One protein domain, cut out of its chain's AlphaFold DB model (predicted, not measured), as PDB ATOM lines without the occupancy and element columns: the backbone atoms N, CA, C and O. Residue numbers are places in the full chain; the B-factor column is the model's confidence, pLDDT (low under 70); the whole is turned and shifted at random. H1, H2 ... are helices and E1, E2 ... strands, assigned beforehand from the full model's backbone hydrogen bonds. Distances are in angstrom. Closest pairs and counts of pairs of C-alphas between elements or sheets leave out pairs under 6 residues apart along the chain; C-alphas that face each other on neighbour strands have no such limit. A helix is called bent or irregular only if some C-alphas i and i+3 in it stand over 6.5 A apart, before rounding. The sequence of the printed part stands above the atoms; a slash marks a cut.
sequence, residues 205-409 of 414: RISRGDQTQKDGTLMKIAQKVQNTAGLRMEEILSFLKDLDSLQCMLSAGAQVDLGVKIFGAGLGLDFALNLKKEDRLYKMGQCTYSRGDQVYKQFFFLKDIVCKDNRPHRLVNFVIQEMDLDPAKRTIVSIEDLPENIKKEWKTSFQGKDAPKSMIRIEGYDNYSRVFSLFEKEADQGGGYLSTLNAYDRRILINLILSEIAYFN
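What this domain is: This is residues 205 to 409 of the 414 residues of an uncharacterized protein of Deltaproteobacteria bacterium RBG_16_50_11 (UniProt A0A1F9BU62). A twisted sheet of five strands, E1 to E5, curls round helix H7, and a small sheet, E6 to E8, covers part of the same side with its strands crossed over those of the large one. H5 packs on H7 on the side away from the large sheet, while H1, H2 and H3 cluster beyond the sheet's other face and only graze it. The printed part has 205 residues, with seven named helices and eight named strands in the order E1 H1 H2 H3 E2 E3 E4 E5 H4 E6 E7 H5 H6 H7 E8. The large sheet runs E1 E2 E3 E4 E5, antiparallel, and the small one E6 E7 E8, mixed. The class is mixed, and the whole is compact, with a radius of gyration of the C-alphas of 17.0 A and spans of 49 by 43 by 31 A.

Where its parts are: E1 is residues 205 to 208, from C-alpha 205 at (63.935, -39.869, 26.738). E2 is 280 to 291, 35.7 A; E3 is 294 to 308, 41.9 A; E4 is 311 to 322, 29.5 A, and bends by 75 degrees at residue 314; E5 is 330 to 334. H1 is 211 to 229, 25.9 A, only just irregular, with C-alphas 212 and 215 6.9 A apart; H2 is 233 to 242 and H3 253 to 267. H4 is 340 to 343, E6 346 to 349, E7 357 to 362, H5 365 to 380, H6 384 to 388, H7 391 to 405, and E8 406 to 408, ending at C-alpha 408 (68.933, -27.571, 44.051).

How they stand to each other: E2 to E5 form a meander, each strand the antiparallel neighbour of the one before. N 285 and O 301 of E2 and E3 are 2.9 A apart, and N 302 and O 319 of E3 and E4 2.9 A, within hydrogen-bond range. The two sheets form a sandwich, face to face, strands at 65 degrees; the closest C-alphas of E4 and E7, Arg 314 and Ser 358, are 4.6 A apart. E7 and E8, parallel with H5, H6 and H7 between, make a strand-helix-strand unit; N 407 and O 360 are 2.8 A apart. H5 touches H7 at a steep tilt of 55 degrees, closest at Phe 375 and Ile 398, C-alphas 6.8 A apart. H1 touches H3, about perpendicular at 87 degrees, closest at Val 225 and Gly 266, C-alphas 5.2 A apart; H2 touches both. H6 grazes the large sheet and H4 the small one. Every O i to N i+4 pair is within hydrogen-bond range in H2 and H3, against 11 of 15 in H1, 11 of 12 in H5, 10 of 11 in H7 and 0 of 1 in H6, where 2 of 2 O i to N i+3 pairs are; H4 is too short for such a pair.

The domain as a whole: The C-alphas farthest apart, Arg 232 and Asp 366, are 49.6 A apart. The printed part has no cut, and the link from H3 to E2, 12 residues, is long. Mean pLDDT of the printed part is 71.4; 73 residues are under 70, among them 242 to 261, 263 to 280 and 344 to 358.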
ATOM      1  N   ARG A 205      64.742 -39.726  25.531       70.12
ATOM      2  CA  ARG A 205      63.935 -39.869  26.738       70.12
ATOM      3  C   ARG A 205      64.642 -40.778  27.719       70.12
ATOM      4  O   ARG A 205      64.964 -41.917  27.392       70.12
ATOM      5  N   ILE A 206      64.848 -40.284  28.935       71.69
ATOM      6  CA  ILE A 206      65.202 -41.135  30.065       71.69
ATOM      7  C   ILE A 206      63.907 -41.503  30.784       71.69
ATOM      8  O   ILE A 206      63.264 -40.656  31.402       71.69
ATOM      9  N   SER A 207      63.521 -42.772  30.717       71.81
ATOM     10  CA  SER A 207      62.432 -43.316  31.522       71.81
ATOM     11  C   SER A 207      63.002 -44.079  32.712       71.81
ATOM     12  O   SER A 207      63.911 -44.899  32.588       71.81
ATOM     13  N   ARG A 208      62.481 -43.804  33.906       69.69
ATOM     14  CA  ARG A 208      62.759 -44.618  35.094       69.69
ATOM     15  C   ARG A 208      61.758 -45.767  35.082       69.69
ATOM     16  O   ARG A 208      60.577 -45.524  34.852       69.69
ATOM     17  N   GLY A 209      62.230 -47.003  35.231       59.38
ATOM     18  CA  GLY A 209      61.352 -48.168  35.087       59.38
ATOM     19  C   GLY A 209      60.269 -48.208  36.167       59.38
ATOM     20  O   GLY A 209      60.550 -47.910  37.329       59.38
ATOM     21  N   ASP A 210      59.054 -48.608  35.784       53.41
ATOM     22  CA  ASP A 210      57.951 -48.861  36.715       53.41
ATOM     23  C   ASP A 210      58.251 -50.057  37.631       53.41
ATOM     24  O   ASP A 210      58.988 -50.981  37.268       53.41
ATOM     25  N   GLN A 211      57.619 -50.078  38.812       49.22
ATOM     26  CA  GLN A 211      57.720 -51.186  39.775       49.22
ATOM     27  C   GLN A 211      57.352 -52.549  39.162       49.22
ATOM     28  O   GLN A 211      57.891 -53.566  39.587       49.22
ATOM     29  N   THR A 212      56.511 -52.589  38.124       46.69
ATOM     30  CA  THR A 212      56.093 -53.820  37.427       46.69
ATOM     31  C   THR A 212      57.173 -54.425  36.525       46.69
ATOM     32  O   THR A 212      57.164 -55.630  36.290       46.69
ATOM     33  N   GLN A 213      58.144 -53.637  36.049       60.31
ATOM     34  CA  GLN A 213      59.289 -54.145  35.273       60.31
ATOM     35  C   GLN A 213      60.445 -54.618  36.163       60.31
ATOM     36  O   GLN A 213      61.423 -55.174  35.664       60.31
ATOM     37  N   LYS A 214      60.352 -54.390  37.479       68.25
ATOM     38  CA  LYS A 214      61.417 -54.688  38.435       68.25
ATOM     39  C   LYS A 214      61.752 -56.180  38.445       68.25
ATOM     40  O   LYS A 214      62.916 -56.521  38.273       68.25
ATOM     41  N   ASP A 215      60.759 -57.062  38.537       71.50
ATOM     42  CA  ASP A 215      60.976 -58.513  38.667       71.50
ATOM     43  C   ASP A 215      61.690 -59.141  37.461       71.50
ATOM     44  O   ASP A 215      62.600 -59.955  37.628       71.50
ATOM     45  N   GLY A 216      61.335 -58.727  36.239       73.06
ATOM     46  CA  GLY A 216      62.020 -59.178  35.025       73.06
ATOM     47  C   GLY A 216      63.484 -58.730  34.982       73.06
ATOM     48  O   GLY A 216      64.356 -59.482  34.544       73.06
ATOM     49  N   THR A 217      63.771 -57.529  35.483       73.19
ATOM     50  CA  THR A 217      65.136 -57.009  35.615       73.19
ATOM     51  C   THR A 217      65.918 -57.753  36.696       73.19
ATOM     52  O   THR A 217      67.054 -58.148  36.439       73.19
ATOM     53  N   LEU A 218      65.309 -58.036  37.855       78.44
ATOM     54  CA  LEU A 218      65.934 -58.842  38.911       78.44
ATOM     55  C   LEU A 218      66.326 -60.229  38.398       78.44
ATOM     56  O   LEU A 218      67.434 -60.686  38.661       78.44
ATOM     57  N   MET A 219      65.450 -60.865  37.615       80.81
ATOM     58  CA  MET A 219      65.720 -62.160  36.989       80.81
ATOM     59  C   MET A 219      66.913 -62.109  36.035       80.81
ATOM     60  O   MET A 219      67.790 -62.967  36.101       80.81
ATOM     61  N   LYS A 220      66.990 -61.081  35.182       78.31
ATOM     62  CA  LYS A 220      68.120 -60.900  34.258       78.31
ATOM     63  C   LYS A 220      69.439 -60.674  34.996       78.31
ATOM     64  O   LYS A 220      70.456 -61.229  34.591       78.31
ATOM     65  N   ILE A 221      69.428 -59.876  36.066       77.88
ATOM     66  CA  ILE A 221      70.616 -59.656  36.902       77.88
ATOM     67  C   ILE A 221      71.022 -60.974  37.564       77.88
ATOM     68  O   ILE A 221      72.174 -61.385  37.449       77.88
ATOM     69  N   ALA A 222      70.077 -61.676  38.190       82.75
ATOM     70  CA  ALA A 222      70.355 -62.921  38.889       82.75
ATOM     71  C   ALA A 222      70.927 -64.002  37.955       82.75
ATOM     72  O   ALA A 222      71.938 -64.609  38.293       82.75
ATOM     73  N   GLN A 223      70.371 -64.158  36.747       83.81
ATOM     74  CA  GLN A 223      70.896 -65.048  35.701       83.81
ATOM     75  C   GLN A 223      72.352 -64.765  35.343       83.81
ATOM     76  O   GLN A 223      73.151 -65.690  35.217       83.81
ATOM     77  N   LYS A 224      72.710 -63.490  35.189       78.19
ATOM     78  CA  LYS A 224      74.070 -63.106  34.806       78.19
ATOM     79  C   LYS A 224      75.075 -63.263  35.942       78.19
ATOM     80  O   LYS A 224      76.225 -63.601  35.693       78.19
ATOM     81  N   VAL A 225      74.642 -63.031  37.178       79.25
ATOM     82  CA  VAL A 225      75.506 -63.104  38.363       79.25
ATOM     83  C   VAL A 225      75.667 -64.535  38.877       79.25
ATOM     84  O   VAL A 225      76.699 -64.849  39.464       79.25
ATOM     85  N   GLN A 226      74.694 -65.418  38.628       82.81
ATOM     86  CA  GLN A 226      74.661 -66.792  39.142       82.81
ATOM     87  C   GLN A 226      75.970 -67.554  38.913       82.81
ATOM     88  O   GLN A 226      76.537 -68.111  39.854       82.81
ATOM     89  N   ASN A 227      76.464 -67.547  37.673       73.38
ATOM     90  CA  ASN A 227      77.644 -68.321  37.287       73.38
ATOM     91  C   ASN A 227      78.926 -67.777  37.926       73.38
ATOM     92  O   ASN A 227      79.800 -68.548  38.307       73.38
ATOM     93  N   THR A 228      79.022 -66.457  38.067       72.38
ATOM     94  CA  THR A 228      80.215 -65.779  38.583       72.38
ATOM     95  C   THR A 228      80.254 -65.779  40.111       72.38
ATOM     96  O   THR A 228      81.322 -65.902  40.701       72.38
ATOM     97  N   ALA A 229      79.098 -65.675  40.772       74.06
ATOM     98  CA  ALA A 229      79.015 -65.662  42.230       74.06
ATOM     99  C   ALA A 229      79.031 -67.070  42.856       74.06
ATOM    100  O   ALA A 229      79.277 -67.193  44.056       74.06
ATOM    101  N   GLY A 230      78.754 -68.122  42.073       76.62
ATOM    102  CA  GLY A 230      78.695 -69.504  42.563       76.62
ATOM    103  C   GLY A 230      77.547 -69.758  43.550       76.62
ATOM    104  O   GLY A 230      77.654 -70.630  44.409       76.62
ATOM    105  N   LEU A 231      76.472 -68.970  43.459       82.25
ATOM    106  CA  LEU A 231      75.318 -68.994  44.366       82.25
ATOM    107  C   LEU A 231      74.067 -69.509  43.654       82.25
ATOM    108  O   LEU A 231      73.978 -69.488  42.424       82.25
ATOM    109  N   ARG A 232      73.067 -69.960  44.419       85.50
ATOM    110  CA  ARG A 232      71.803 -70.411  43.826       85.50
ATOM    111  C   ARG A 232      70.986 -69.211  43.350       85.50
ATOM    112  O   ARG A 232      70.936 -68.174  44.005       85.50
ATOM    113  N   MET A 233      70.284 -69.382  42.230       85.75
ATOM    114  CA  MET A 233      69.407 -68.354  41.654       85.75
ATOM    115  C   MET A 233      68.401 -67.807  42.675       85.75
ATOM    116  O   MET A 233      68.178 -66.604  42.753       85.75
ATOM    117  N   GLU A 234      67.812 -68.700  43.469       84.56
ATOM    118  CA  GLU A 234      66.824 -68.380  44.502       84.56
ATOM    119  C   GLU A 234      67.404 -67.467  45.589       84.56
ATOM    120  O   GLU A 234      66.758 -66.497  45.977       84.56
ATOM    121  N   GLU A 235      68.641 -67.726  46.020       80.38
ATOM    122  CA  GLU A 235      69.348 -66.925  47.029       80.38
ATOM    123  C   GLU A 235      69.640 -65.516  46.501       80.38
ATOM    124  O   GLU A 235      69.396 -64.526  47.191       80.38
ATOM    125  N   ILE A 236      70.095 -65.418  45.247       81.00
ATOM    126  CA  ILE A 236      70.365 -64.137  44.582       81.00
ATOM    127  C   ILE A 236      69.070 -63.342  44.407       81.00
ATOM    128  O   ILE A 236      69.020 -62.157  44.725       81.00
ATOM    129  N   LEU A 237      68.006 -63.983  43.923       82.19
ATOM    130  CA  LEU A 237      66.714 -63.332  43.720       82.19
ATOM    131  C   LEU A 237      66.089 -62.869  45.030       82.19
ATOM    132  O   LEU A 237      65.546 -61.767  45.064       82.19
ATOM    133  N   SER A 238      66.162 -63.686  46.085       77.62
ATOM    134  CA  SER A 238      65.692 -63.297  47.417       77.62
ATOM    135  C   SER A 238      66.431 -62.048  47.882       77.62
ATOM    136  O   SER A 238      65.794 -61.043  48.175       77.62
ATOM    137  N   PHE A 239      67.766 -62.057  47.819       77.62
ATOM    138  CA  PHE A 239      68.576 -60.901  48.192       77.62
ATOM    139  C   PHE A 239      68.231 -59.645  47.378       77.62
ATOM    140  O   PHE A 239      68.021 -58.574  47.941       77.62
ATOM    141  N   LEU A 240      68.129 -59.759  46.050       76.62
ATOM    142  CA  LEU A 240      67.828 -58.620  45.180       76.62
ATOM    143  C   LEU A 240      66.416 -58.052  45.395       76.62
ATOM    144  O   LEU A 240      66.214 -56.842  45.262       76.62
ATOM    145  N   LYS A 241      65.433 -58.908  45.705       75.81
ATOM    146  CA  LYS A 241      64.077 -58.481  46.082       75.81
ATOM    147  C   LYS A 241      64.089 -57.756  47.422       75.81
ATOM    148  O   LYS A 241      63.421 -56.728  47.555       75.81
ATOM    149  N   ASP A 242      64.903 -58.251  48.346       68.88
ATOM    150  CA  ASP A 242      65.036 -57.702  49.684       68.88
ATOM    151  C   ASP A 242      65.847 -56.402  49.732       68.88
ATOM    152  O   ASP A 242      65.730 -55.660  50.692       68.88
ATOM    153  N   LEU A 243      66.594 -56.018  48.692       67.38
ATOM    154  CA  LEU A 243      67.319 -54.733  48.686       67.38
ATOM    155  C   LEU A 243      66.426 -53.519  48.978       67.38
ATOM    156  O   LEU A 243      66.844 -52.610  49.682       67.38
ATOM    157  N   ASP A 244      65.188 -53.516  48.481       54.12
ATOM    158  CA  ASP A 244      64.243 -52.433  48.783       54.12
ATOM    159  C   ASP A 244      63.571 -52.593  50.163       54.12
ATOM    160  O   ASP A 244      63.033 -51.617  50.692       54.12
ATOM    161  N   SER A 245      63.582 -53.805  50.737       50.75
ATOM    162  CA  SER A 245      63.060 -54.105  52.078       50.75
ATOM    163  C   SER A 245      64.118 -53.930  53.175       50.75
ATOM    164  O   SER A 245      63.745 -53.678  54.321       50.75
ATOM    165  N   LEU A 246      65.412 -53.949  52.824       55.97
ATOM    166  CA  LEU A 246      66.567 -53.583  53.649       55.97
ATOM    167  C   LEU A 246      66.595 -52.071  53.890       55.97
ATOM    168  O   LEU A 246      67.492 -51.345  53.467       55.97
ATOM    169  N   GLN A 247      65.570 -51.590  54.589       56.47
ATOM    170  CA  GLN A 247      65.566 -50.273  55.207       56.47
ATOM    171  C   GLN A 247      66.631 -50.224  56.304       56.47
ATOM    172  O   GLN A 247      67.243 -51.240  56.608       56.47
ATOM    173  N   CYS A 248      66.881 -49.044  56.874       59.47
ATOM    174  CA  CYS A 248      67.852 -48.857  57.950       59.47
ATOM    175  C   CYS A 248      67.567 -49.811  59.128       59.47
ATOM    176  O   CYS A 248      66.802 -49.478  60.030       59.47
ATOM    177  N   MET A 249      68.140 -51.013  59.071       53.38
ATOM    178  CA  MET A 249      67.931 -52.106  60.006       53.38
ATOM    179  C   MET A 249      69.250 -52.413  60.695       53.38
ATOM    180  O   MET A 249      70.297 -52.550  60.060       53.38
ATOM    181  N   LEU A 250      69.159 -52.580  62.008       49.28
ATOM    182  CA  LEU A 250      70.224 -53.134  62.816       49.28
ATOM    183  C   LEU A 250      70.350 -54.628  62.483       49.28
ATOM    184  O   LEU A 250      69.428 -55.406  62.721       49.28
ATOM    185  N   SER A 251      71.524 -55.008  61.979       47.91
ATOM    186  CA  SER A 251      72.073 -56.366  61.841       47.91
ATOM    187  C   SER A 251      71.516 -57.312  60.758       47.91
ATOM    188  O   SER A 251      70.502 -57.977  60.932       47.91
ATOM    189  N   ALA A 252      72.327 -57.529  59.710       48.12
ATOM    190  CA  ALA A 252      72.352 -58.782  58.947       48.12
ATOM    191  C   ALA A 252      73.743 -59.056  58.336       48.12
ATOM    192  O   ALA A 252      74.031 -58.714  57.191       48.12
ATOM    193  N   GLY A 253      74.629 -59.710  59.097       50.94
ATOM    194  CA  GLY A 253      75.975 -60.066  58.619       50.94
ATOM    195  C   GLY A 253      75.985 -61.007  57.403       50.94
ATOM    196  O   GLY A 253      76.822 -60.850  56.526       50.94
ATOM    197  N   ALA A 254      75.026 -61.933  57.307       50.34
ATOM    198  CA  ALA A 254      74.948 -62.888  56.196       50.34
ATOM    199  C   ALA A 254      74.458 -62.254  54.877       50.34
ATOM    200  O   ALA A 254      74.889 -62.655  53.799       50.34
ATOM    201  N   GLN A 255      73.589 -61.240  54.952       60.88
ATOM    202  CA  GLN A 255      73.105 -60.510  53.774       60.88
ATOM    203  C   GLN A 255      74.184 -59.570  53.216       60.88
ATOM    204  O   GLN A 255      74.262 -59.372  52.009       60.88
ATOM    205  N   VAL A 256      75.062 -59.050  54.078       60.09
ATOM    206  CA  VAL A 256      76.237 -58.259  53.687       60.09
ATOM    207  C   VAL A 256      77.202 -59.077  52.824       60.09
ATOM    208  O   VAL A 256      77.513 -58.652  51.713       60.09
ATOM    209  N   ASP A 257      77.622 -60.259  53.281       62.06
ATOM    210  CA  ASP A 257      78.557 -61.114  52.529       62.06
ATOM    211  C   ASP A 257      77.957 -61.582  51.194       62.06
ATOM    212  O   ASP A 257      78.639 -61.634  50.166       62.06
ATOM    213  N   LEU A 258      76.655 -61.886  51.196       67.25
ATOM    214  CA  LEU A 258      75.893 -62.237  50.001       67.25
ATOM    215  C   LEU A 258      75.840 -61.069  49.005       67.25
ATOM    216  O   LEU A 258      76.102 -61.261  47.818       67.25
ATOM    217  N   GLY A 259      75.585 -59.852  49.489       66.25
ATOM    218  CA  GLY A 259      75.607 -58.634  48.686       66.25
ATOM    219  C   GLY A 259      76.978 -58.339  48.088       66.25
ATOM    220  O   GLY A 259      77.067 -58.073  46.892       66.25
ATOM    221  N   VAL A 260      78.053 -58.457  48.874       68.12
ATOM    222  CA  VAL A 260      79.436 -58.290  48.388       68.12
ATOM    223  C   VAL A 260      79.725 -59.262  47.245       68.12
ATOM    224  O   VAL A 260      80.251 -58.846  46.217       68.12
ATOM    225  N   LYS A 261      79.330 -60.535  47.368       69.50
ATOM    226  CA  LYS A 261      79.522 -61.530  46.302       69.50
ATOM    227  C   LYS A 261      78.683 -61.230  45.062       69.50
ATOM    228  O   LYS A 261      79.219 -61.241  43.960       69.50
ATOM    229  N   ILE A 262      77.391 -60.938  45.228       70.12
ATOM    230  CA  ILE A 262      76.467 -60.667  44.114       70.12
ATOM    231  C   ILE A 262      76.907 -59.427  43.342       70.12
ATOM    232  O   ILE A 262      77.013 -59.446  42.115       70.12
ATOM    233  N   PHE A 263      77.184 -58.338  44.051       67.56
ATOM    234  CA  PHE A 263      77.560 -57.097  43.407       67.56
ATOM    235  C   PHE A 263      79.029 -57.100  42.966       67.56
ATOM    236  O   PHE A 263      79.334 -56.525  41.930       67.56
ATOM    237  N   GLY A 264      79.943 -57.780  43.659       64.94
ATOM    238  CA  GLY A 264      81.312 -57.977  43.173       64.94
ATOM    239  C   GLY A 264      81.339 -58.744  41.849       64.94
ATOM    240  O   GLY A 264      81.978 -58.314  40.894       64.94
ATOM    241  N   ALA A 265      80.538 -59.806  41.748       68.56
ATOM    242  CA  ALA A 265      80.404 -60.614  40.541       68.56
ATOM    243  C   ALA A 265      79.635 -59.917  39.399       68.56
ATOM    244  O   ALA A 265      79.954 -60.136  38.234       68.56
ATOM    245  N   GLY A 266      78.619 -59.105  39.712       60.03
ATOM    246  CA  GLY A 266      77.750 -58.460  38.715       60.03
ATOM    247  C   GLY A 266      78.117 -57.030  38.333       60.03
ATOM    248  O   GLY A 266      77.737 -56.564  37.266       60.03
ATOM    249  N   LEU A 267      78.827 -56.316  39.201       58.81
ATOM    250  CA  LEU A 267      79.303 -54.965  38.933       58.81
ATOM    251  C   LEU A 267      80.818 -54.923  38.745       58.81
ATOM    252  O   LEU A 267      81.306 -53.859  38.394       58.81
ATOM    253  N   GLY A 268      81.570 -56.008  38.987       51.09
ATOM    254  CA  GLY A 268      83.044 -56.010  38.984       51.09
ATOM    255  C   GLY A 268      83.630 -55.097  40.058       51.09
ATOM    256  O   GLY A 268      84.638 -54.419  39.848       51.09
ATOM    257  N   LEU A 269      82.895 -54.923  41.152       51.84
ATOM    258  CA  LEU A 269      83.289 -54.070  42.259       51.84
ATOM    259  C   LEU A 269      84.170 -54.906  43.188       51.84
ATOM    260  O   LEU A 269      83.657 -55.776  43.889       51.84
ATOM    261  N   ASP A 270      85.463 -54.586  43.258       46.31
ATOM    262  CA  ASP A 270      86.206 -54.756  44.508       46.31
ATOM    263  C   ASP A 270      85.591 -53.769  45.487       46.31
ATOM    264  O   ASP A 270      86.049 -52.643  45.683       46.31
ATOM    265  N   PHE A 271      84.440 -54.150  46.027       49.19
ATOM    266  CA  PHE A 271      83.843 -53.415  47.102       49.19
ATOM    267  C   PHE A 271      84.830 -53.476  48.261       49.19
ATOM    268  O   PHE A 271      84.804 -54.396  49.074       49.19
ATOM    269  N   ALA A 272      85.601 -52.407  48.428       39.12
ATOM    270  CA  ALA A 272      85.985 -51.939  49.745       39.12
ATOM    271  C   ALA A 272      84.720 -51.449  50.478       39.12
ATOM    272  O   ALA A 272      84.646 -50.331  50.982       39.12
ATOM    273  N   LEU A 273      83.676 -52.286  50.523       41.22
ATOM    274  CA  LEU A 273      82.607 -52.155  51.485       41.22
ATOM    275  C   LEU A 273      83.264 -52.487  52.809       41.22
ATOM    276  O   LEU A 273      83.219 -53.613  53.294       41.22
ATOM    277  N   ASN A 274      83.813 -51.457  53.444       39.84
ATOM    278  CA  ASN A 274      83.829 -51.389  54.891       39.84
ATOM    279  C   ASN A 274      82.366 -51.230  55.343       39.84
ATOM    280  O   ASN A 274      81.943 -50.202  55.877       39.84
ATOM    281  N   LEU A 275      81.565 -52.258  55.044       41.78
ATOM    282  CA  LEU A 275      80.235 -52.510  55.551       41.78
ATOM    283  C   LEU A 275      80.413 -52.757  57.043       41.78
ATOM    284  O   LEU A 275      80.392 -53.884  57.529       41.78
ATOM    285  N   LYS A 276      80.628 -51.678  57.799       46.41
ATOM    286  CA  LYS A 276      80.311 -51.712  59.218       46.41
ATOM    287  C   LYS A 276      78.850 -52.140  59.284       46.41
ATOM    288  O   LYS A 276      78.000 -51.512  58.655       46.41
ATOM    289  N   LYS A 277      78.612 -53.256  59.970       49.06
ATOM    290  CA  LYS A 277      77.395 -54.079  59.962       49.06
ATOM    291  C   LYS A 277      76.086 -53.359  60.348       49.06
ATOM    292  O   LYS A 277      75.082 -54.042  60.519       49.06
ATOM    293  N   GLU A 278      76.069 -52.038  60.533       55.06
ATOM    294  CA  GLU A 278      75.094 -51.428  61.441       55.06
ATOM    295  C   GLU A 278      74.333 -50.193  60.922       55.06
ATOM    296  O   GLU A 278      73.298 -49.916  61.501       55.06
ATOM    297  N   ASP A 279      74.687 -49.522  59.809       64.00
ATOM    298  CA  ASP A 279      73.968 -48.282  59.409       64.00
ATOM    299  C   ASP A 279      73.957 -47.977  57.891       64.00
ATOM    300  O   ASP A 279      74.401 -46.910  57.451       64.00
ATOM    301  N   ARG A 280      73.486 -48.892  57.034       69.38
ATOM    302  CA  ARG A 280      73.455 -48.672  55.570       69.38
ATOM    303  C   ARG A 280      72.128 -49.114  54.939       69.38
ATOM    304  O   ARG A 280      71.603 -50.164  55.279       69.38
ATOM    305  N   LEU A 281      71.636 -48.326  53.988       73.19
ATOM    306  CA  LEU A 281      70.540 -48.627  53.067       73.19
ATOM    307  C   LEU A 281      71.121 -48.747  51.656       73.19
ATOM    308  O   LEU A 281      71.752 -47.810  51.159       73.19
ATOM    309  N   TYR A 282      70.830 -49.857  50.985       72.75
ATOM    310  CA  TYR A 282      71.118 -50.030  49.567       72.75
ATOM    311  C   TYR A 282      69.840 -49.875  48.766       72.75
ATOM    312  O   TYR A 282      68.839 -50.507  49.072       72.75
ATOM    313  N   LYS A 283      69.860 -49.039  47.730       74.25
ATOM    314  CA  LYS A 283      68.697 -48.867  46.854       74.25
ATOM    315  C   LYS A 283      69.083 -49.097  45.411       74.25
ATOM    316  O   LYS A 283      69.867 -48.333  44.843       74.25
ATOM    317  N   MET A 284      68.493 -50.127  44.822       76.94
ATOM    318  CA  MET A 284      68.649 -50.420  43.408       76.94
ATOM    319  C   MET A 284      67.557 -49.720  42.601       76.94
ATOM    320  O   MET A 284      66.442 -49.493  43.069       76.94
ATOM    321  N   GLY A 285      67.868 -49.378  41.361       78.19
ATOM    322  CA  GLY A 285      66.854 -48.980  40.404       78.19
ATOM    323  C   GLY A 285      67.339 -49.129  38.980       78.19
ATOM    324  O   GLY A 285      68.452 -49.585  38.726       78.19
ATOM    325  N   GLN A 286      66.467 -48.767  38.051       82.19
ATOM    326  CA  GLN A 286      66.717 -48.898  36.627       82.19
ATOM    327  C   GLN A 286      66.262 -47.652  35.887       82.19
ATOM    328  O   GLN A 286      65.263 -47.012  36.241       82.19
ATOM    329  N   CYS A 287      66.971 -47.345  34.817       82.94
ATOM    330  CA  CYS A 287      66.575 -46.324  33.870       82.94
ATOM    331  C   CYS A 287      66.881 -46.788  32.452       82.94
ATOM    332  O   CYS A 287      67.916 -47.391  32.169       82.94
ATOM    333  N   THR A 288      65.958 -46.486  31.556       84.56
ATOM    334  CA  THR A 288      66.095 -46.731  30.134       84.56
ATOM    335  C   THR A 288      66.328 -45.400  29.447       84.56
ATOM    336  O   THR A 288      65.582 -44.446  29.649       84.56
ATOM    337  N   TYR A 289      67.379 -45.349  28.643       82.00
ATOM    338  CA  TYR A 289      67.647 -44.267  27.724       82.00
ATOM    339  C   TYR A 289      67.154 -44.670  26.331       82.00
ATOM    340  O   TYR A 289      67.685 -45.596  25.711       82.00
ATOM    341  N   SER A 290      66.132 -43.974  25.848       76.06
ATOM    342  CA  SER A 290      65.548 -44.152  24.522       76.06
ATOM    343  C   SER A 290      65.869 -42.966  23.619       76.06
ATOM    344  O   SER A 290      65.996 -41.835  24.086       76.06
ATOM    345  N   ARG A 291      65.953 -43.211  22.311       71.94
ATOM    346  CA  ARG A 291      65.973 -42.181  21.265       71.94
ATOM    347  C   ARG A 291      64.716 -42.362  20.421       71.94
ATOM    348  O   ARG A 291      64.628 -43.281  19.607       71.94
ATOM    349  N   GLY A 292      63.700 -41.543  20.686       67.94
ATOM    350  CA  GLY A 292      62.349 -41.825  20.210       67.94
ATOM    351  C   GLY A 292      61.786 -43.124  20.770       67.94
ATOM    352  O   GLY A 292      61.865 -43.371  21.970       67.94
ATOM    353  N   ASP A 293      61.228 -43.962  19.897       69.31
ATOM    354  CA  ASP A 293      60.617 -45.236  20.308       69.31
ATOM    355  C   ASP A 293      61.658 -46.356  20.466       69.31
ATOM    356  O   ASP A 293      61.331 -47.462  20.893       69.31
ATOM    357  N   GLN A 294      62.916 -46.091  20.105       74.50
ATOM    358  CA  GLN A 294      63.988 -47.071  20.185       74.50
ATOM    359  C   GLN A 294      64.681 -46.983  21.540       74.50
ATOM    360  O   GLN A 294      65.235 -45.945  21.905       74.50
ATOM    361  N   VAL A 295      64.690 -48.098  22.268       80.69
ATOM    362  CA  VAL A 295      65.545 -48.267  23.445       80.69
ATOM    363  C   VAL A 295      66.997 -48.274  22.976       80.69
ATOM    364  O   VAL A 295      67.397 -49.160  22.225       80.69
ATOM    365  N   TYR A 296      67.774 -47.280  23.405       81.19
ATOM    366  CA  TYR A 296      69.175 -47.137  23.019       81.19
ATOM    367  C   TYR A 296      70.099 -47.801  24.041       81.19
ATOM    368  O   TYR A 296      70.914 -48.649  23.686       81.19
ATOM    369  N   LYS A 297      69.946 -47.455  25.324       85.06
ATOM    370  CA  LYS A 297      70.695 -48.062  26.431       85.06
ATOM    371  C   LYS A 297      69.788 -48.311  27.622       85.06
ATOM    372  O   LYS A 297      68.845 -47.568  27.873       85.06
ATOM    373  N   GLN A 298      70.100 -49.345  28.388       85.69
ATOM    374  CA  GLN A 298      69.473 -49.587  29.680       85.69
ATOM    375  C   GLN A 298      70.557 -49.626  30.738       85.69
ATOM    376  O   GLN A 298      71.592 -50.265  30.545       85.69
ATOM    377  N   PHE A 299      70.289 -48.967  31.852       85.06
ATOM    378  CA  PHE A 299      71.173 -48.950  32.998       85.06
ATOM    379  C   PHE A 299      70.420 -49.428  34.225       85.06
ATOM    380  O   PHE A 299      69.228 -49.155  34.395       85.06
ATOM    381  N   PHE A 300      71.153 -50.072  35.117       83.75
ATOM    382  CA  PHE A 300      70.758 -50.157  36.509       83.75
ATOM    383  C   PHE A 300      71.717 -49.313  37.334       83.75
ATOM    384  O   PHE A 300      72.866 -49.068  36.956       83.75
ATOM    385  N   PHE A 301      71.211 -48.833  38.456       83.00
ATOM    386  CA  PHE A 301      71.995 -48.073  39.403       83.00
ATOM    387  C   PHE A 301      71.850 -48.648  40.801       83.00
ATOM    388  O   PHE A 301      70.804 -49.193  41.165       83.00
ATOM    389  N   LEU A 302      72.902 -48.476  41.592       78.94
ATOM    390  CA  LEU A 302      72.949 -48.829  43.000       78.94
ATOM    391  C   LEU A 302      73.335 -47.589  43.804       78.94
ATOM    392  O   LEU A 302      74.322 -46.916  43.510       78.94
ATOM    393  N   LYS A 303      72.536 -47.291  44.824       80.50
ATOM    394  CA  LYS A 303      72.799 -46.239  45.805       80.50
ATOM    395  C   LYS A 303      73.222 -46.887  47.108       80.50
ATOM    396  O   LYS A 303      72.493 -47.734  47.615       80.50
ATOM    397  N   ASP A 304      74.342 -46.440  47.649       78.12
ATOM    398  CA  ASP A 304      74.810 -46.759  48.996       78.12
ATOM    399  C   ASP A 304      74.539 -45.552  49.896       78.12
ATOM    400  O   ASP A 304      75.084 -44.471  49.664       78.12
ATOM    401  N   ILE A 305      73.661 -45.706  50.884       75.94
ATOM    402  CA  ILE A 305      73.200 -44.623  51.751       75.94
ATOM    403  C   ILE A 305      73.515 -44.973  53.204       75.94
ATOM    404  O   ILE A 305      73.002 -45.943  53.740       75.94
ATOM    405  N   VAL A 306      74.306 -44.144  53.881       77.19
ATOM    406  CA  VAL A 306      74.475 -44.189  55.339       77.19
ATOM    407  C   VAL A 306      73.165 -43.827  56.015       77.19
ATOM    408  O   VAL A 306      72.533 -42.827  55.657       77.19
ATOM    409  N   CYS A 307      72.799 -44.622  57.009       72.69
ATOM    410  CA  CYS A 307      71.705 -44.360  57.921       72.69
ATOM    411  C   CYS A 307      72.200 -43.617  59.170       72.69
ATOM    412  O   CYS A 307      73.366 -43.689  59.548       72.69
ATOM    413  N   LYS A 308      71.300 -42.866  59.797       73.25
ATOM    414  CA  LYS A 308      71.477 -42.266  61.117       73.25
ATOM    415  C   LYS A 308      70.132 -42.334  61.827       73.25
ATOM    416  O   LYS A 308      69.121 -41.984  61.222       73.25
ATOM    417  N   ASP A 309      70.106 -42.805  63.070       71.19
ATOM    418  CA  ASP A 309      68.877 -42.936  63.867       71.19
ATOM    419  C   ASP A 309      67.785 -43.761  63.144       71.19
ATOM    420  O   ASP A 309      66.620 -43.363  63.075       71.19
ATOM    421  N   ASN A 310      68.177 -44.896  62.545       64.81
ATOM    422  CA  ASN A 310      67.317 -45.778  61.735       64.81
ATOM    423  C   ASN A 310      66.652 -45.093  60.526       64.81
ATOM    424  O   ASN A 310      65.585 -45.501  60.065       64.81
ATOM    425  N   ARG A 311      67.265 -44.029  59.999       66.06
ATOM    426  CA  ARG A 311      66.739 -43.264  58.865       66.06
ATOM    427  C   ARG A 311      67.817 -43.002  57.813       66.06
ATOM    428  O   ARG A 311      68.962 -42.753  58.190       66.06
ATOM    429  N   PRO A 312      67.488 -43.022  56.504       72.50
ATOM    430  CA  PRO A 312      68.433 -42.652  55.452       72.50
ATOM    431  C   PRO A 312      68.992 -41.254  55.717       72.50
ATOM    432  O   PRO A 312      68.214 -40.339  55.965       72.50
ATOM    433  N   HIS A 313      70.317 -41.097  55.682       71.44
ATOM    434  CA  HIS A 313      70.980 -39.850  56.066       71.44
ATOM    435  C   HIS A 313      71.893 -39.279  54.978       71.44
ATOM    436  O   HIS A 313      71.851 -38.077  54.704       71.44
ATOM    437  N   ARG A 314      72.741 -40.100  54.348       74.06
ATOM    438  CA  ARG A 314      73.760 -39.613  53.401       74.06
ATOM    439  C   ARG A 314      74.044 -40.646  52.318       74.06
ATOM    440  O   ARG A 314      74.520 -41.724  52.639       74.06
ATOM    441  N   LEU A 315      73.796 -40.314  51.048       78.12
ATOM    442  CA  LEU A 315      74.342 -41.095  49.926       78.12
ATOM    443  C   LEU A 315      75.871 -41.065  50.033       78.12
ATOM    444  O   LEU A 315      76.375 -40.007  50.366       78.12
ATOM    445  N   VAL A 316      76.582 -42.171  49.816       76.44
ATOM    446  CA  VAL A 316      78.056 -42.268  49.861       76.44
ATOM    447  C   VAL A 316      78.617 -42.693  48.516       76.44
ATOM    448  O   VAL A 316      79.558 -42.074  48.031       76.44
ATOM    449  N   ASN A 317      77.991 -43.695  47.901       78.75
ATOM    450  CA  ASN A 317      78.337 -44.144  46.563       78.75
ATOM    451  C   ASN A 317      77.095 -44.155  45.674       78.75
ATOM    452  O   ASN A 317      76.011 -44.583  46.087       78.75
ATOM    453  N   PHE A 318      77.270 -43.705  44.438       83.62
ATOM    454  CA  PHE A 318      76.329 -43.918  43.351       83.62
ATOM    455  C   PHE A 318      77.034 -44.685  42.241       83.62
ATOM    456  O   PHE A 318      78.034 -44.224  41.696       83.62
ATOM    457  N   VAL A 319      76.509 -45.858  41.911       83.00
ATOM    458  CA  VAL A 319      77.011 -46.676  40.810       83.00
ATOM    459  C   VAL A 319      75.957 -46.703  39.726       83.00
ATOM    460  O   VAL A 319      74.790 -46.961  40.015       83.00
ATOM    461  N   ILE A 320      76.374 -46.479  38.487       86.69
ATOM    462  CA  ILE A 320      75.553 -46.690  37.300       86.69
ATOM    463  C   ILE A 320      76.292 -47.603  36.323       86.69
ATOM    464  O   ILE A 320      77.489 -47.440  36.087       86.69
ATOM    465  N   GLN A 321      75.579 -48.589  35.788       85.31
ATOM    466  CA  GLN A 321      76.145 -49.662  34.977       85.31
ATOM    467  C   GLN A 321      75.188 -50.016  33.834       85.31
ATOM    468  O   GLN A 321      73.975 -50.109  34.044       85.31
ATOM    469  N   GLU A 322      75.723 -50.236  32.627       86.88
ATOM    470  CA  GLU A 322      74.933 -50.791  31.518       86.88
ATOM    471  C   GLU A 322      74.383 -52.184  31.878       86.88
ATOM    472  O   GLU A 322      75.059 -53.011  32.487       86.88
ATOM    473  N   MET A 323      73.152 -52.482  31.462       81.31
ATOM    474  CA  MET A 323      72.466 -53.756  31.734       81.31
ATOM    475  C   MET A 323      73.200 -55.003  31.215       81.31
ATOM    476  O   MET A 323      72.798 -56.127  31.532       81.31
ATOM    477  N   ASP A 324      74.242 -54.848  30.397       78.56
ATOM    478  CA  ASP A 324      75.089 -55.953  29.961       78.56
ATOM    479  C   ASP A 324      75.926 -56.564  31.098       78.56
ATOM    480  O   ASP A 324      76.167 -57.769  31.034       78.56
ATOM    481  N   LEU A 325      76.170 -55.807  32.175       72.38
ATOM    482  CA  LEU A 325      77.030 -56.135  33.321       72.38
ATOM    483  C   LEU A 325      78.527 -56.202  32.986       72.38
ATOM    484  O   LEU A 325      79.275 -56.881  33.683       72.38
ATOM    485  N   ASP A 326      78.979 -55.503  31.943       78.88
ATOM    486  CA  ASP A 326      80.412 -55.351  31.670       78.88
ATOM    487  C   ASP A 326      81.032 -54.325  32.641       78.88
ATOM    488  O   ASP A 326      80.702 -53.139  32.536       78.88
ATOM    489  N   PRO A 327      81.951 -54.703  33.553       73.69
ATOM    490  CA  PRO A 327      82.558 -53.767  34.505       73.69
ATOM    491  C   PRO A 327      83.280 -52.576  33.855       73.69
ATOM    492  O   PRO A 327      83.439 -51.535  34.496       73.69
ATOM    493  N   ALA A 328      83.703 -52.699  32.590       77.81
ATOM    494  CA  ALA A 328      84.285 -51.594  31.830       77.81
ATOM    495  C   ALA A 328      83.246 -50.517  31.470       77.81
ATOM    496  O   ALA A 328      83.601 -49.361  31.237       77.81
ATOM    497  N   LYS A 329      81.955 -50.870  31.474       84.69
ATOM    498  CA  LYS A 329      80.824 -49.982  31.177       84.69
ATOM    499  C   LYS A 329      80.126 -49.433  32.421       84.69
ATOM    500  O   LYS A 329      78.909 -49.223  32.451       84.69
ATOM    501  N   ARG A 330      80.931 -49.194  33.454       83.88
ATOM    502  CA  ARG A 330      80.518 -48.702  34.765       83.88
ATOM    503  C   ARG A 330      80.970 -47.277  34.999       83.88
ATOM    504  O   ARG A 330      82.098 -46.905  34.685       83.88
ATOM    505  N   THR A 331      80.156 -46.500  35.694       85.69
ATOM    506  CA  THR A 331      80.607 -45.273  36.357       85.69
ATOM    507  C   THR A 331      80.309 -45.370  37.846       85.69
ATOM    508  O   THR A 331      79.177 -45.647  38.243       85.69
ATOM    509  N   ILE A 332      81.342 -45.171  38.663       82.69
ATOM    510  CA  ILE A 332      81.236 -45.086  40.121       82.69
ATOM    511  C   ILE A 332      81.476 -43.636  40.495       82.69
ATOM    512  O   ILE A 332      82.475 -43.050  40.091       82.69
ATOM    513  N   VAL A 333      80.573 -43.083  41.291       81.31
ATOM    514  CA  VAL A 333      80.753 -41.787  41.928       81.31
ATOM    515  C   VAL A 333      80.793 -42.017  43.429       81.31
ATOM    516  O   VAL A 333      79.760 -42.277  44.052       81.31
ATOM    517  N   SER A 334      81.997 -41.937  43.989       78.75
ATOM    518  CA  SER A 334      82.229 -41.903  45.429       78.75
ATOM    519  C   SER A 334      82.387 -40.458  45.869       78.75
ATOM    520  O   SER A 334      83.092 -39.664  45.249       78.75
ATOM    521  N   ILE A 335      81.738 -40.103  46.969       71.50
ATOM    522  CA  ILE A 335      81.859 -38.756  47.536       71.50
ATOM    523  C   ILE A 335      83.258 -38.488  48.049       71.50
ATOM    524  O   ILE A 335      83.728 -37.354  47.995       71.50
ATOM    525  N   GLU A 336      83.902 -39.513  48.597       71.81
ATOM    526  CA  GLU A 336      85.227 -39.383  49.194       71.81
ATOM    527  C   GLU A 336      86.279 -39.019  48.139       71.81
ATOM    528  O   GLU A 336      87.256 -38.351  48.475       71.81
ATOM    529  N   ASP A 337      85.994 -39.317  46.870       74.38
ATOM    530  CA  ASP A 337      86.851 -39.008  45.726       74.38
ATOM    531  C   ASP A 337      86.590 -37.605  45.151       74.38
ATOM    532  O   ASP A 337      87.408 -37.074  44.402       74.38
ATOM    533  N   LEU A 338      85.480 -36.953  45.525       74.31
ATOM    534  CA  LEU A 338      85.175 -35.610  45.036       74.31
ATOM    535  C   LEU A 338      86.116 -34.552  45.652       74.31
ATOM    536  O   LEU A 338      86.507 -34.655  46.821       74.31
ATOM    537  N   PRO A 339      86.427 -33.468  44.917       76.81
ATOM    538  CA  PRO A 339      87.198 -32.348  45.449       76.81
ATOM    539  C   PRO A 339      86.589 -31.745  46.730       76.81
ATOM    540  O   PRO A 339      85.370 -31.595  46.843       76.81
ATOM    541  N   GLU A 340      87.427 -31.326  47.687       76.38
ATOM    542  CA  GLU A 340      86.989 -30.784  48.991       76.38
ATOM    543  C   GLU A 340      86.026 -29.594  48.884       76.38
ATOM    544  O   GLU A 340      85.101 -29.439  49.678       76.38
ATOM    545  N   ASN A 341      86.196 -28.749  47.871       69.31
ATOM    546  CA  ASN A 341      85.290 -27.632  47.614       69.31
ATOM    547  C   ASN A 341      83.888 -28.076  47.158       69.31
ATOM    548  O   ASN A 341      82.948 -27.324  47.375       69.31
ATOM    549  N   ILE A 342      83.738 -29.263  46.561       70.31
ATOM    550  CA  ILE A 342      82.433 -29.858  46.227       70.31
ATOM    551  C   ILE A 342      81.873 -30.631  47.422       70.31
ATOM    552  O   ILE A 342      80.682 -30.540  47.709       70.31
ATOM    553  N   LYS A 343      82.728 -31.324  48.184       71.31
ATOM    554  CA  LYS A 343      82.331 -31.980  49.442       71.31
ATOM    555  C   LYS A 343      81.719 -31.000  50.446       71.31
ATOM    556  O   LYS A 343      80.787 -31.360  51.157       71.31
ATOM    557  N   LYS A 344      82.181 -29.746  50.487       68.88
ATOM    558  CA  LYS A 344      81.601 -28.690  51.343       68.88
ATOM    559  C   LYS A 344      80.155 -28.321  50.988       68.88
ATOM    560  O   LYS A 344      79.422 -27.857  51.863       68.88
ATOM    561  N   GLU A 345      79.736 -28.573  49.750       66.25
ATOM    562  CA  GLU A 345      78.356 -28.376  49.290       66.25
ATOM    563  C   GLU A 345      77.428 -29.518  49.731       66.25
ATOM    564  O   GLU A 345      76.228 -29.483  49.465       66.25
ATOM    565  N   TRP A 346      77.937 -30.539  50.430       65.88
ATOM    566  CA  TRP A 346      77.104 -31.615  50.948       65.88
ATOM    567  C   TRP A 346      76.210 -31.102  52.073       65.88
ATOM    568  O   TRP A 346      76.666 -30.777  53.174       65.88
ATOM    569  N   LYS A 347      74.910 -31.021  51.800       62.12
ATOM    570  CA  LYS A 347      73.918 -30.531  52.756       62.12
ATOM    571  C   LYS A 347      72.736 -31.476  52.818       62.12
ATOM    572  O   LYS A 347      72.402 -32.181  51.867       62.12
ATOM    573  N   THR A 348      72.121 -31.497  53.988       60.06
ATOM    574  CA  THR A 348      70.946 -32.303  54.281       60.06
ATOM    575  C   THR A 348      69.721 -31.732  53.559       60.06
ATOM    576  O   THR A 348      69.397 -30.559  53.737       60.06
ATOM    577  N   SER A 349      69.046 -32.551  52.748       59.38
ATOM    578  CA  SER A 349      67.828 -32.200  52.005       59.38
ATOM    579  C   SER A 349      66.676 -33.138  52.371       59.38
ATOM    580  O   SER A 349      66.897 -34.306  52.673       59.38
ATOM    581  N   PHE A 350      65.437 -32.650  52.326       54.91
ATOM    582  CA  PHE A 350      64.233 -33.445  52.588       54.91
ATOM    583  C   PHE A 350      63.539 -33.781  51.262       54.91
ATOM    584  O   PHE A 350      62.775 -32.976  50.723       54.91
ATOM    585  N   GLN A 351      63.832 -34.958  50.701       62.16
ATOM    586  CA  GLN A 351      63.093 -35.488  49.551       62.16
ATOM    587  C   GLN A 351      61.859 -36.243  50.066       62.16
ATOM    588  O   GLN A 351      61.987 -37.309  50.659       62.16
ATOM    589  N   GLY A 352      60.662 -35.701  49.833       57.16
ATOM    590  CA  GLY A 352      59.409 -36.235  50.373       57.16
ATOM    591  C   GLY A 352      59.171 -35.923  51.858       57.16
ATOM    592  O   GLY A 352      59.860 -35.101  52.456       57.16
ATOM    593  N   LYS A 353      58.139 -36.553  52.437       49.38
ATOM    594  CA  LYS A 353      57.782 -36.421  53.868       49.38
ATOM    595  C   LYS A 353      58.723 -37.199  54.794       49.38
ATOM    596  O   LYS A 353      58.764 -36.921  55.990       49.38
ATOM    597  N   ASP A 354      59.442 -38.164  54.233       49.72
ATOM    598  CA  ASP A 354      60.332 -39.057  54.957       49.72
ATOM    599  C   ASP A 354      61.779 -38.546  54.942       49.72
ATOM    600  O   ASP A 354      62.114 -37.554  54.300       49.72
ATOM    601  N   ALA A 355      62.606 -39.206  55.748       50.31
ATOM    602  CA  ALA A 355      63.894 -38.776  56.280       50.31
ATOM    603  C   ALA A 355      64.836 -37.912  55.396       50.31
ATOM    604  O   ALA A 355      64.933 -38.093  54.181       50.31
ATOM    605  N   PRO A 356      65.635 -37.037  56.038       57.00
ATOM    606  CA  PRO A 356      66.598 -36.181  55.359       57.00
ATOM    607  C   PRO A 356      67.722 -36.952  54.641       57.00
ATOM    608  O   PRO A 356      68.549 -37.592  55.283       57.00
ATOM    609  N   LYS A 357      67.852 -36.787  53.321       62.88
ATOM    610  CA  LYS A 357      68.979 -37.285  52.518       62.88
ATOM    611  C   LYS A 357      69.975 -36.160  52.239       62.88
ATOM    612  O   LYS A 357      69.644 -35.152  51.621       62.88
ATOM    613  N   SER A 358      71.225 -36.345  52.647       65.69
ATOM    614  CA  SER A 358      72.308 -35.413  52.336       65.69
ATOM    615  C   SER A 358      72.861 -35.682  50.936       65.69
ATOM    616  O   SER A 358      73.225 -36.822  50.629       65.69
ATOM    617  N   MET A 359      72.919 -34.641  50.105       75.62
ATOM    618  CA  MET A 359      73.330 -34.654  48.691       75.62
ATOM    619  C   MET A 359      74.145 -33.387  48.370       75.62
ATOM    620  O   MET A 359      74.189 -32.467  49.193       75.62
ATOM    621  N   ILE A 360      74.759 -33.311  47.183       76.06
ATOM    622  CA  ILE A 360      75.428 -32.087  46.709       76.06
ATOM    623  C   ILE A 360      74.377 -30.997  46.528       76.06
ATOM    624  O   ILE A 360      73.483 -31.119  45.691       76.06
ATOM    625  N   ARG A 361      74.485 -29.920  47.298       77.50
ATOM    626  CA  ARG A 361      73.657 -28.734  47.124       77.50
ATOM    627  C   ARG A 361      74.151 -27.937  45.924       77.50
ATOM    628  O   ARG A 361      75.311 -27.555  45.838       77.50
ATOM    629  N   ILE A 362      73.236 -27.631  45.021       77.31
ATOM    630  CA  ILE A 362      73.462 -26.770  43.869       77.31
ATOM    631  C   ILE A 362      72.721 -25.458  44.118       77.31
ATOM    632  O   ILE A 362      71.495 -25.382  44.039       77.31
ATOM    633  N   GLU A 363      73.469 -24.410  44.458       70.25
ATOM    634  CA  GLU A 363      72.890 -23.098  44.800       70.25
ATOM    635  C   GLU A 363      72.500 -22.274  43.564       70.25
ATOM    636  O   GLU A 363      71.716 -21.329  43.632       70.25
ATOM    637  N   GLY A 364      73.024 -22.639  42.395       69.44
ATOM    638  CA  GLY A 364      72.768 -21.916  41.163       69.44
ATOM    639  C   GLY A 364      73.568 -22.444  39.987       69.44
ATOM    640  O   GLY A 364      74.154 -23.524  40.055       69.44
ATOM    641  N   TYR A 365      73.562 -21.672  38.899       72.88
ATOM    642  CA  TYR A 365      74.137 -22.096  37.626       72.88
ATOM    643  C   TYR A 365      75.647 -22.297  37.732       72.88
ATOM    644  O   TYR A 365      76.131 -23.340  37.319       72.88
ATOM    645  N   ASP A 366      76.369 -21.372  38.358       70.31
ATOM    646  CA  ASP A 366      77.830 -21.468  38.464       70.31
ATOM    647  C   ASP A 366      78.257 -22.725  39.230       70.31
ATOM    648  O   ASP A 366      79.169 -23.446  38.821       70.31
ATOM    649  N   ASN A 367      77.531 -23.050  40.306       73.19
ATOM    650  CA  ASN A 367      77.728 -24.283  41.061       73.19
ATOM    651  C   ASN A 367      77.402 -25.525  40.226       73.19
ATOM    652  O   ASN A 367      78.205 -26.456  40.192       73.19
ATOM    653  N   TYR A 368      76.269 -25.525  39.519       78.44
ATOM    654  CA  TYR A 368      75.896 -26.610  38.611       78.44
ATOM    655  C   TYR A 368      76.963 -26.826  37.533       78.44
ATOM    656  O   TYR A 368      77.461 -27.937  37.372       78.44
ATOM    657  N   SER A 369      77.357 -25.754  36.842       75.88
ATOM    658  CA  SER A 369      78.336 -25.779  35.759       75.88
ATOM    659  C   SER A 369      79.684 -26.284  36.252       75.88
ATOM    660  O   SER A 369      80.314 -27.085  35.575       75.88
ATOM    661  N   ARG A 370      80.118 -25.870  37.447       78.56
ATOM    662  CA  ARG A 370      81.361 -26.355  38.052       78.56
ATOM    663  C   ARG A 370      81.322 -27.865  38.287       78.56
ATOM    664  O   ARG A 370      82.270 -28.542  37.906       78.56
ATOM    665  N   VAL A 371      80.247 -28.389  38.884       81.50
ATOM    666  CA  VAL A 371      80.112 -29.835  39.146       81.50
ATOM    667  C   VAL A 371      79.999 -30.617  37.834       81.50
ATOM    668  O   VAL A 371      80.659 -31.637  37.670       81.50
ATOM    669  N   PHE A 372      79.228 -30.114  36.871       84.19
ATOM    670  CA  PHE A 372      79.091 -30.723  35.548       84.19
ATOM    671  C   PHE A 372      80.436 -30.805  34.812       84.19
ATOM    672  O   PHE A 372      80.818 -31.865  34.322       84.19
ATOM    673  N   SER A 373      81.194 -29.705  34.791       80.81
ATOM    674  CA  SER A 373      82.498 -29.644  34.129       80.81
ATOM    675  C   SER A 373      83.568 -30.509  34.796       80.81
ATOM    676  O   SER A 373      84.543 -30.850  34.132       80.81
ATOM    677  N   LEU A 374      83.426 -30.874  36.076       81.62
ATOM    678  CA  LEU A 374      84.315 -31.859  36.702       81.62
ATOM    679  C   LEU A 374      84.146 -33.229  36.040       81.62
ATOM    680  O   LEU A 374      85.130 -33.791  35.566       81.62
ATOM    681  N   PHE A 375      82.904 -33.701  35.897       82.31
ATOM    682  CA  PHE A 375      82.620 -34.967  35.217       82.31
ATOM    683  C   PHE A 375      82.976 -34.936  33.720       82.31
ATOM    684  O   PHE A 375      83.433 -35.943  33.183       82.31
ATOM    685  N   GLU A 376      82.811 -33.795  33.031       80.06
ATOM    686  CA  GLU A 376      83.282 -33.665  31.639       80.06
ATOM    687  C   GLU A 376      84.813 -33.752  31.536       80.06
ATOM    688  O   GLU A 376      85.317 -34.479  30.682       80.06
ATOM    689  N   LYS A 377      85.555 -33.066  32.417       75.56
ATOM    690  CA  LYS A 377      87.029 -33.078  32.411       75.56
ATOM    691  C   LYS A 377      87.606 -34.455  32.723       75.56
ATOM    692  O   LYS A 377      88.545 -34.867  32.048       75.56
ATOM    693  N   GLU A 378      87.055 -35.164  33.705       70.69
ATOM    694  CA  GLU A 378      87.480 -36.533  34.030       70.69
ATOM    695  C   GLU A 378      87.299 -37.476  32.834       70.69
ATOM    696  O   GLU A 378      88.177 -38.287  32.526       70.69
ATOM    697  N   ALA A 379      86.192 -37.324  32.105       73.62
ATOM    698  CA  ALA A 379      85.935 -38.095  30.899       73.62
ATOM    699  C   ALA A 379      86.888 -37.728  29.746       73.62
ATOM    700  O   ALA A 379      87.337 -38.612  29.020       73.62
ATOM    701  N   ASP A 380      87.216 -36.444  29.571       67.81
ATOM    702  CA  ASP A 380      88.146 -35.979  28.528       67.81
ATOM    703  C   ASP A 380      89.599 -36.392  28.794       67.81
ATOM    704  O   ASP A 380      90.367 -36.598  27.857       67.81
ATOM    705  N   GLN A 381      89.976 -36.571  30.061       69.81
ATOM    706  CA  GLN A 381      91.303 -37.050  30.461       69.81
ATOM    707  C   GLN A 381      91.468 -38.576  30.328       69.81
ATOM    708  O   GLN A 381      92.504 -39.116  30.713       69.81
ATOM    709  N   GLY A 382      90.479 -39.275  29.756       61.38
ATOM    710  CA  GLY A 382      90.540 -40.715  29.482       61.38
ATOM    711  C   GLY A 382      90.150 -41.607  30.664       61.38
ATOM    712  O   GLY A 382      90.433 -42.803  30.646       61.38
ATOM    713  N   GLY A 383      89.507 -41.055  31.697       66.81
ATOM    714  CA  GLY A 383      89.062 -41.816  32.863       66.81
ATOM    715  C   GLY A 383      87.731 -42.546  32.644       66.81
ATOM    716  O   GLY A 383      86.715 -41.929  32.321       66.81
ATOM    717  N   GLY A 384      87.719 -43.860  32.894       77.81
ATOM    718  CA  GLY A 384      86.506 -44.667  33.099       77.81
ATOM    719  C   GLY A 384      85.532 -44.730  31.911       77.81
ATOM    720  O   GLY A 384      85.831 -44.305  30.798       77.81
ATOM    721  N   TYR A 385      84.331 -45.264  32.143       84.75
ATOM    722  CA  TYR A 385      83.324 -45.472  31.093       84.75
ATOM    723  C   TYR A 385      82.853 -44.175  30.406       84.75
ATOM    724  O   TYR A 385      82.607 -44.180  29.199       84.75
ATOM    725  N   LEU A 386      82.783 -43.047  31.127       84.44
ATOM    726  CA  LEU A 386      82.369 -41.752  30.559       84.44
ATOM    727  C   LEU A 386      83.248 -41.305  29.382       84.44
ATOM    728  O   LEU A 386      82.735 -40.710  28.430       84.44
ATOM    729  N   SER A 387      84.548 -41.613  29.423       81.62
ATOM    730  CA  SER A 387      85.492 -41.296  28.346       81.62
ATOM    731  C   SER A 387      85.185 -42.049  27.046       81.62
ATOM    732  O   SER A 387      85.374 -41.504  25.959       81.62
ATOM    733  N   THR A 388      84.630 -43.263  27.148       81.12
ATOM    734  CA  THR A 388      84.304 -44.126  25.999       81.12
ATOM    735  C   THR A 388      83.043 -43.686  25.255       81.12
ATOM    736  O   THR A 388      82.801 -44.095  24.119       81.12
ATOM    737  N   LEU A 389      82.219 -42.848  25.891       76.56
ATOM    738  CA  LEU A 389      81.003 -42.304  25.305       76.56
ATOM    739  C   LEU A 389      81.313 -41.117  24.394       76.56
ATOM    740  O   LEU A 389      82.170 -40.282  24.697       76.56
ATOM    741  N   ASN A 390      80.542 -40.993  23.310       70.31
ATOM    742  CA  ASN A 390      80.518 -39.754  22.537       70.31
ATOM    743  C   ASN A 390      80.022 -38.589  23.419       70.31
ATOM    744  O   ASN A 390      79.322 -38.794  24.413       70.31
ATOM    745  N   ALA A 391      80.369 -37.357  23.038       65.81
ATOM    746  CA  ALA A 391      80.079 -36.163  23.834       65.81
ATOM    747  C   ALA A 391      78.587 -36.010  24.184       65.81
ATOM    748  O   ALA A 391      78.247 -35.557  25.274       65.81
ATOM    749  N   TYR A 392      77.696 -36.416  23.282       67.69
ATOM    750  CA  TYR A 392      76.256 -36.316  23.474       67.69
ATOM    751  C   TYR A 392      75.746 -37.297  24.544       67.69
ATOM    752  O   TYR A 392      75.156 -36.877  25.540       67.69
ATOM    753  N   ASP A 393      76.056 -38.588  24.407       72.12
ATOM    754  CA  ASP A 393      75.668 -39.625  25.375       72.12
ATOM    755  C   ASP A 393      76.315 -39.417  26.742       72.12
ATOM    756  O   ASP A 393      75.698 -39.665  27.780       72.12
ATOM    757  N   ARG A 394      77.551 -38.911  26.750       78.31
ATOM    758  CA  ARG A 394      78.262 -38.547  27.971       78.31
ATOM    759  C   ARG A 394      77.496 -37.493  28.764       78.31
ATOM    760  O   ARG A 394      77.287 -37.674  29.958       78.31
ATOM    761  N   ARG A 395      77.039 -36.417  28.118       77.25
ATOM    762  CA  ARG A 395      76.274 -35.347  28.780       77.25
ATOM    763  C   ARG A 395      74.947 -35.849  29.345       77.25
ATOM    764  O   ARG A 395      74.584 -35.478  30.459       77.25
ATOM    765  N   ILE A 396      74.256 -36.723  28.615       78.56
ATOM    766  CA  ILE A 396      73.026 -37.379  29.086       78.56
ATOM    767  C   ILE A 396      73.311 -38.195  30.354       78.56
ATOM    768  O   ILE A 396      72.598 -38.063  31.351       78.56
ATOM    769  N   LEU A 397      74.384 -38.993  30.356       83.50
ATOM    770  CA  LEU A 397      74.762 -39.809  31.508       83.50
ATOM    771  C   LEU A 397      75.224 -38.962  32.707       83.50
ATOM    772  O   LEU A 397      74.856 -39.267  33.839       83.50
ATOM    773  N   ILE A 398      75.952 -37.863  32.479       86.06
ATOM    774  CA  ILE A 398      76.324 -36.903  33.533       86.06
ATOM    775  C   ILE A 398      75.068 -36.284  34.158       86.06
ATOM    776  O   ILE A 398      74.955 -36.228  35.379       86.06
ATOM    777  N   ASN A 399      74.087 -35.871  33.352       83.06
ATOM    778  CA  ASN A 399      72.823 -35.344  33.873       83.06
ATOM    779  C   ASN A 399      72.046 -36.379  34.688       83.06
ATOM    780  O   ASN A 399      71.487 -36.050  35.736       83.06
ATOM    781  N   LEU A 400      72.053 -37.637  34.252       83.69
ATOM    782  CA  LEU A 400      71.470 -38.736  35.010       83.69
ATOM    783  C   LEU A 400      72.169 -38.925  36.367       83.69
ATOM    784  O   LEU A 400      71.483 -39.012  37.383       83.69
ATOM    785  N   ILE A 401      73.506 -38.912  36.400       86.62
ATOM    786  CA  ILE A 401      74.305 -38.965  37.635       86.62
ATOM    787  C   ILE A 401      73.950 -37.791  38.557       86.62
ATOM    788  O   ILE A 401      73.606 -37.999  39.723       86.62
ATOM    789  N   LEU A 402      73.972 -36.559  38.039       84.31
ATOM    790  CA  LEU A 402      73.665 -35.352  38.811       84.31
ATOM    791  C   LEU A 402      72.251 -35.382  39.393       84.31
ATOM    792  O   LEU A 402      72.071 -34.989  40.542       84.31
ATOM    793  N   SER A 403      71.274 -35.924  38.659       78.94
ATOM    794  CA  SER A 403      69.899 -36.080  39.153       78.94
ATOM    795  C   SER A 403      69.774 -37.006  40.373       78.94
ATOM    796  O   SER A 403      68.729 -37.028  41.023       78.94
ATOM    797  N   GLU A 404      70.814 -37.788  40.683       80.50
ATOM    798  CA  GLU A 404      70.823 -38.750  41.786       80.50
ATOM    799  C   GLU A 404      71.686 -38.338  42.980       80.50
ATOM    800  O   GLU A 404      71.370 -38.696  44.129       80.50
ATOM    801  N   ILE A 405      72.759 -37.589  42.715       79.75
ATOM    802  CA  ILE A 405      73.745 -37.179  43.722       79.75
ATOM    803  C   ILE A 405      73.602 -35.717  44.154       79.75
ATOM    804  O   ILE A 405      74.164 -35.341  45.185       79.75
ATOM    805  N   ALA A 406      72.872 -34.900  43.391       78.81
ATOM    806  CA  ALA A 406      72.730 -33.472  43.625       78.81
ATOM    807  C   ALA A 406      71.262 -33.055  43.795       78.81
ATOM    808  O   ALA A 406      70.336 -33.736  43.356       78.81
ATOM    809  N   TYR A 407      71.052 -31.919  44.450       78.38
ATOM    810  CA  TYR A 407      69.755 -31.262  44.577       78.38
ATOM    811  C   TYR A 407      69.933 -29.750  44.499       78.38
ATOM    812  O   TYR A 407      71.014 -29.234  44.783       78.38
ATOM    813  N   PHE A 408      68.873 -29.022  44.168       72.81
ATOM    814  CA  PHE A 408      68.933 -27.571  44.051       72.81
ATOM    815  C   PHE A 408      68.303 -26.902  45.280       72.81
ATOM    816  O   PHE A 408      67.255 -27.311  45.783       72.81
ATOM    817  N   ASN A 409      68.946 -25.854  45.796       65.12
ATOM    818  CA  ASN A 409      68.355 -25.038  46.857       65.12
ATOM    819  C   ASN A 409      67.810 -23.747  46.260       65.12
ATOM    820  O   ASN A 409      68.618 -22.898  45.902       65.12
TER     821      ASN A 409